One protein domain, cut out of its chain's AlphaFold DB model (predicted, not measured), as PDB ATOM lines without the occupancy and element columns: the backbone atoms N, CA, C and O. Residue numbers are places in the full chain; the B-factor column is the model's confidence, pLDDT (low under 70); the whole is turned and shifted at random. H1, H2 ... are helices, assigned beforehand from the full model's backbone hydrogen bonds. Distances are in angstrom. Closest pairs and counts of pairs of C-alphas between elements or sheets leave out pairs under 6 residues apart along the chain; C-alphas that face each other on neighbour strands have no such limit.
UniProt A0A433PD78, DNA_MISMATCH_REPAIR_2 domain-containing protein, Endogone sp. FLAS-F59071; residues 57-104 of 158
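AT A GLANCE: This is residues 57 to 104 of the 158 residues of the protein "DNA_MISMATCH_REPAIR_2 domain-containing protein" of Endogone sp. FLAS-F59071 (UniProt A0A433PD78). One long helix, H2, makes most of the length of a thin rod, and the short helix H1 folds back beside its first part as the small arm of a lopsided helical hairpin. Past the other end of H2 a tail with no named element runs on, and its residues 96 to 102 stick out free. The printed part has 48 residues with two named helices, H1 then H2, and no named strand; its class is all helix. The whole is extended, with a radius of gyration of the C-alphas of 16.8 A and spans of 51 by 15 by 11 A.

IN THESE COORDINATES: Find C-alpha 69 at (122.511, 210.300, 125.792); from there H2, residues 69 to 94, runs 35.5 A to C-alpha 94 at (156.207, 208.739, 114.850). On the way, near residue 88, you meet a kink of 39 degrees. Then go back to C-alpha 58 at (130.153, 203.902, 117.127), where H1, residues 58 to 64, begins.

HOW THE PARTS SIT: Start on H2 and look at residues 69 to 76, the part of it that touches H1. The closest C-alphas of the two helices are those of Val 72 and Met 59, 6.0 A apart. Their lines stand at a shallow tilt of 16 degrees, and they run opposite ways, a helical hairpin. Farther along, residues 80 to 91 of H2 stand free. In the backbone of H1 every O i to N i+4 pair is within hydrogen-bond range; in H2 it is 19 of 22.

THE WHOLE: The C-alphas of Gly 66 and Ser 101 are the two farthest apart, at 51.7 A. The printed part has no cut, and the link from H1 to H2 is tight, with 4 residues. Look in the B-factor column for the mean pLDDT of the printed part, 71.7; residues 86 to 103 are under 70, where the model's confidence is low.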
ATOM      1  N   PHE A  57     132.214 205.941 114.059       73.38
ATOM      2  CA  PHE A  57     130.791 206.322 114.206       73.38
ATOM      3  C   PHE A  57     130.051 205.531 115.287       73.38
ATOM      4  O   PHE A  57     128.824 205.572 115.350       73.38
ATOM      5  N   GLY A  58     130.767 204.782 116.130       79.50
ATOM      6  CA  GLY A  58     130.153 203.902 117.127       79.50
ATOM      7  C   GLY A  58     129.216 204.651 118.079       79.50
ATOM      8  O   GLY A  58     128.132 204.162 118.391       79.50
ATOM      9  N   MET A  59     129.594 205.868 118.481       82.56
ATOM     10  CA  MET A  59     128.798 206.716 119.372       82.56
ATOM     11  C   MET A  59     127.543 207.269 118.677       82.56
ATOM     12  O   MET A  59     126.468 207.258 119.278       82.56
ATOM     13  N   ASN A  60     127.632 207.660 117.400       78.12
ATOM     14  CA  ASN A  60     126.464 208.089 116.618       78.12
ATOM     15  C   ASN A  60     125.488 206.927 116.390       78.12
ATOM     16  O   ASN A  60     124.281 207.095 116.561       78.12
ATOM     17  N   VAL A  61     125.994 205.725 116.086       80.94
ATOM     18  CA  VAL A  61     125.158 204.520 115.944       80.94
ATOM     19  C   VAL A  61     124.483 204.153 117.267       80.94
ATOM     20  O   VAL A  61     123.303 203.814 117.267       80.94
ATOM     21  N   ALA A  62     125.181 204.273 118.400       82.00
ATOM     22  CA  ALA A  62     124.591 204.049 119.720       82.00
ATOM     23  C   ALA A  62     123.441 205.031 120.010       82.00
ATOM     24  O   ALA A  62     122.391 204.615 120.499       82.00
ATOM     25  N   SER A  63     123.603 206.310 119.652       80.94
ATOM     26  CA  SER A  63     122.538 207.312 119.786       80.94
ATOM     27  C   SER A  63     121.318 206.968 118.920       80.94
ATOM     28  O   SER A  63     120.193 206.996 119.413       80.94
ATOM     29  N   MET A  64     121.526 206.572 117.659       77.00
ATOM     30  CA  MET A  64     120.441 206.143 116.758       77.00
ATOM     31  C   MET A  64     119.752 204.852 117.225       77.00
ATOM     32  O   MET A  64     118.558 204.671 117.011       77.00
ATOM     33  N   ALA A  65     120.483 203.962 117.901       80.50
ATOM     34  CA  ALA A  65     119.948 202.733 118.486       80.50
ATOM     35  C   ALA A  65     119.139 202.965 119.780       80.50
ATOM     36  O   ALA A  65     118.674 201.999 120.386       80.50
ATOM     37  N   GLY A  66     118.972 204.221 120.213       81.94
ATOM     38  CA  GLY A  66     118.193 204.578 121.400       81.94
ATOM     39  C   GLY A  66     118.953 204.435 122.720       81.94
ATOM     40  O   GLY A  66     118.329 204.365 123.779       81.94
ATOM     41  N   VAL A  67     120.290 204.382 122.692       84.88
ATOM     42  CA  VAL A  67     121.092 204.407 123.924       84.88
ATOM     43  C   VAL A  67     120.929 205.777 124.603       84.88
ATOM     44  O   VAL A  67     121.062 206.804 123.934       84.88
ATOM     45  N   PRO A  68     120.681 205.836 125.929       87.25
ATOM     46  CA  PRO A  68     120.552 207.098 126.653       87.25
ATOM     47  C   PRO A  68     121.741 208.038 126.419       87.25
ATOM     48  O   PRO A  68     122.896 207.637 126.584       87.25
ATOM     49  N   GLN A  69     121.468 209.314 126.116       83.88
ATOM     50  CA  GLN A  69     122.511 210.300 125.792       83.88
ATOM     51  C   GLN A  69     123.587 210.428 126.878       83.88
ATOM     52  O   GLN A  69     124.756 210.621 126.561       83.88
ATOM     53  N   GLN A  70     123.222 210.270 128.152       88.69
ATOM     54  CA  GLN A  70     124.175 210.315 129.265       88.69
ATOM     55  C   GLN A  70     125.279 209.252 129.132       88.69
ATOM     56  O   GLN A  70     126.437 209.527 129.441       88.69
ATOM     57  N   ILE A  71     124.937 208.062 128.626       88.00
ATOM     58  CA  ILE A  71     125.879 206.956 128.412       88.00
ATOM     59  C   ILE A  71     126.753 207.241 127.190       88.00
ATOM     60  O   ILE A  71     127.969 207.066 127.255       88.00
ATOM     61  N   VAL A  72     126.155 207.729 126.099       87.31
ATOM     62  CA  VAL A  72     126.887 208.076 124.871       87.31
ATOM     63  C   VAL A  72     127.927 209.168 125.148       87.31
ATOM     64  O   VAL A  72     129.086 209.011 124.778       87.31
ATOM     65  N   VAL A  73     127.555 210.217 125.886       87.25
ATOM     66  CA  VAL A  73     128.469 211.307 126.278       87.25
ATOM     67  C   VAL A  73     129.581 210.811 127.209       87.25
ATOM     68  O   VAL A  73     130.727 211.252 127.105       87.25
ATOM     69  N   ALA A  74     129.281 209.888 128.126       88.50
ATOM     70  CA  ALA A  74     130.304 209.284 128.978       88.50
ATOM     71  C   ALA A  74     131.303 208.445 128.161       88.50
ATOM     72  O   ALA A  74     132.511 208.547 128.385       88.50
ATOM     73  N   ALA A  75     130.811 207.668 127.193       86.75
ATOM     74  CA  ALA A  75     131.640 206.884 126.282       86.75
ATOM     75  C   ALA A  75     132.512 207.779 125.387       86.75
ATOM     76  O   ALA A  75     133.697 207.501 125.236       86.75
ATOM     77  N   GLU A  76     131.967 208.884 124.874       87.25
ATOM     78  CA  GLU A  76     132.703 209.880 124.084       87.25
ATOM     79  C   GLU A  76     133.861 210.494 124.887       87.25
ATOM     80  O   GLU A  76     134.999 210.536 124.421       87.25
ATOM     81  N   ARG A  77     133.618 210.881 126.148       87.62
ATOM     82  CA  ARG A  77     134.678 211.388 127.040       87.62
ATOM     83  C   ARG A  77     135.738 210.337 127.355       87.62
ATOM     84  O   ARG A  77     136.915 210.676 127.470       87.62
ATOM     85  N   ALA A  78     135.336 209.081 127.540       87.38
ATOM     86  CA  ALA A  78     136.266 207.985 127.790       87.38
ATOM     87  C   ALA A  78     137.131 207.690 126.554       87.38
ATOM     88  O   ALA A  78     138.343 207.536 126.691       87.38
ATOM     89  N   ALA A  79     136.527 207.681 125.362       84.38
ATOM     90  CA  ALA A  79     137.220 207.503 124.090       84.38
ATOM     91  C   ALA A  79     138.220 208.638 123.831       84.38
ATOM     92  O   ALA A  79     139.381 208.357 123.559       84.38
ATOM     93  N   ALA A  80     137.824 209.898 124.041       83.94
ATOM     94  CA  ALA A  80     138.717 211.047 123.882       83.94
ATOM     95  C   ALA A  80     139.950 210.970 124.804       83.94
ATOM     96  O   ALA A  80     141.078 211.197 124.369       83.94
ATOM     97  N   ARG A  81     139.759 210.584 126.075       84.81
ATOM     98  CA  ARG A  81     140.877 210.350 127.010       84.81
ATOM     99  C   ARG A  81     141.764 209.193 126.557       84.81
ATOM    100  O   ARG A  81     142.982 209.260 126.696       84.81
ATOM    101  N   PHE A  82     141.161 208.126 126.040       81.19
ATOM    102  CA  PHE A  82     141.906 206.985 125.532       81.19
ATOM    103  C   PHE A  82     142.765 207.388 124.330       81.19
ATOM    104  O   PHE A  82     143.969 207.148 124.365       81.19
ATOM    105  N   GLU A  83     142.197 208.079 123.342       79.25
ATOM    106  CA  GLU A  83     142.912 208.602 122.170       79.25
ATOM    107  C   GLU A  83     144.065 209.533 122.564       79.25
ATOM    108  O   GLU A  83     145.164 209.397 122.034       79.25
ATOM    109  N   GLU A  84     143.873 210.415 123.547       77.44
ATOM    110  CA  GLU A  84     144.938 211.289 124.055       77.44
ATOM    111  C   GLU A  84     146.093 210.489 124.681       77.44
ATOM    112  O   GLU A  84     147.264 210.697 124.345       77.44
ATOM    113  N   THR A  85     145.777 209.518 125.546       70.62
ATOM    114  CA  THR A  85     146.799 208.647 126.154       70.62
ATOM    115  C   THR A  85     147.466 207.710 125.148       70.62
ATOM    116  O   THR A  85     148.618 207.318 125.354       70.62
ATOM    117  N   HIS A  86     146.770 207.343 124.071       64.81
ATOM    118  CA  HIS A  86     147.300 206.470 123.031       64.81
ATOM    119  C   HIS A  86     148.173 207.239 122.043       64.81
ATOM    120  O   HIS A  86     149.257 206.772 121.724       64.81
ATOM    121  N   ARG A  87     147.804 208.469 121.673       59.03
ATOM    122  CA  ARG A  87     148.605 209.320 120.781       59.03
ATOM    123  C   ARG A  87     149.984 209.642 121.362       59.03
ATOM    124  O   ARG A  87     150.968 209.718 120.634       59.03
ATOM    125  N   LEU A  88     150.075 209.769 122.687       54.03
ATOM    126  CA  LEU A  88     151.353 209.894 123.398       54.03
ATOM    127  C   LEU A  88     152.199 208.616 123.305       54.03
ATOM    128  O   LEU A  88     153.421 208.705 123.221       54.03
ATOM    129  N   LYS A  89     151.570 207.435 123.269       52.84
ATOM    130  CA  LYS A  89     152.259 206.165 123.007       52.84
ATOM    131  C   LYS A  89     152.604 206.009 121.530       52.84
ATOM    132  O   LYS A  89     153.669 205.497 121.241       52.84
ATOM    133  N   ASP A  90     151.805 206.537 120.610       50.69
ATOM    134  CA  ASP A  90     152.076 206.480 119.169       50.69
ATOM    135  C   ASP A  90     153.251 207.377 118.742       50.69
ATOM    136  O   ASP A  90     153.800 207.187 117.658       50.69
ATOM    137  N   THR A  91     153.755 208.266 119.611       49.12
ATOM    138  CA  THR A  91     155.081 208.888 119.408       49.12
ATOM    139  C   THR A  91     156.212 207.853 119.305       49.12
ATOM    140  O   THR A  91     157.272 208.150 118.758       49.12
ATOM    141  N   THR A  92     155.981 206.605 119.733       50.62
ATOM    142  CA  THR A  92     156.904 205.485 119.500       50.62
ATOM    143  C   THR A  92     156.888 204.994 118.050       50.62
ATOM    144  O   THR A  92     157.855 204.372 117.622       50.62
ATOM    145  N   PHE A  93     155.821 205.270 117.292       48.66
ATOM    146  CA  PHE A  93     155.720 205.029 115.847       48.66
ATOM    147  C   PHE A  93     156.054 206.275 115.015       48.66
ATOM    148  O   PHE A  93     156.623 206.128 113.939       48.66
ATOM    149  N   ALA A  94     155.796 207.491 115.514       46.88
ATOM    150  CA  ALA A  94     156.207 208.739 114.850       46.88
ATOM    151  C   ALA A  94     157.739 208.901 114.749       46.88
ATOM    152  O   ALA A  94     158.231 209.655 113.918       46.88
ATOM    153  N   ALA A  95     158.512 208.129 115.521       49.47
ATOM    154  CA  ALA A  95     159.949 207.963 115.302       49.47
ATOM    155  C   ALA A  95     160.297 207.305 113.945       49.47
ATOM    156  O   ALA A  95     161.470 207.224 113.604       49.47
ATOM    157  N   ALA A  96     159.323 206.826 113.163       53.09
ATOM    158  CA  ALA A  96     159.539 206.353 111.795       53.09
ATOM    159  C   ALA A  96     159.461 207.476 110.740       53.09
ATOM    160  O   ALA A  96     159.930 207.282 109.620       53.09
ATOM    161  N   GLU A  97     158.916 208.649 111.080       51.97
ATOM    162  CA  GLU A  97     158.679 209.749 110.140       51.97
ATOM    163  C   GLU A  97     159.326 211.051 110.643       51.97
ATOM    164  O   GLU A  97     158.666 211.936 111.178       51.97
ATOM    165  N   GLY A  98     160.641 211.197 110.436       52.94
ATOM    166  CA  GLY A  98     161.178 212.522 110.090       52.94
ATOM    167  C   GLY A  98     162.406 213.066 110.819       52.94
ATOM    168  O   GLY A  98     163.032 213.953 110.253       52.94
ATOM    169  N   ASP A  99     162.817 212.567 111.990       50.72
ATOM    170  CA  ASP A  99     164.108 212.969 112.590       50.72
ATOM    171  C   ASP A  99     164.625 211.922 113.595       50.72
ATOM    172  O   ASP A  99     164.250 211.886 114.769       50.72
ATOM    173  N   THR A 100     165.454 210.995 113.112       54.59
ATOM    174  CA  THR A 100     165.878 209.782 113.834       54.59
ATOM    175  C   THR A 100     167.348 209.821 114.217       54.59
ATOM    176  O   THR A 100     168.110 208.912 113.885       54.59
ATOM    177  N   SER A 101     167.792 210.867 114.905       56.00
ATOM    178  CA  SER A 101     169.177 210.887 115.377       56.00
ATOM    179  C   SER A 101     169.380 210.039 116.645       56.00
ATOM    180  O   SER A 101     170.431 209.414 116.770       56.00
ATOM    181  N   HIS A 102     168.395 209.916 117.556       53.34
ATOM    182  CA  HIS A 102     168.668 209.342 118.894       53.34
ATOM    183  C   HIS A 102     167.570 208.507 119.590       53.34
ATOM    184  O   HIS A 102     167.696 208.241 120.787       53.34
ATOM    185  N   VAL A 103     166.522 208.034 118.907       66.44
ATOM    186  CA  VAL A 103     165.465 207.242 119.574       66.44
ATOM    187  C   VAL A 103     165.660 205.744 119.320       66.44
ATOM    188  O   VAL A 103     165.519 205.267 118.199       66.44
ATOM    189  N   LEU A 104     165.999 204.987 120.369       74.00
ATOM    190  CA  LEU A 104     166.073 203.523 120.307       74.00
ATOM    191  C   LEU A 104     164.655 202.924 120.254       74.00
ATOM    192  O   LEU A 104     163.782 203.383 120.995       74.00
TER     193      LEU A 104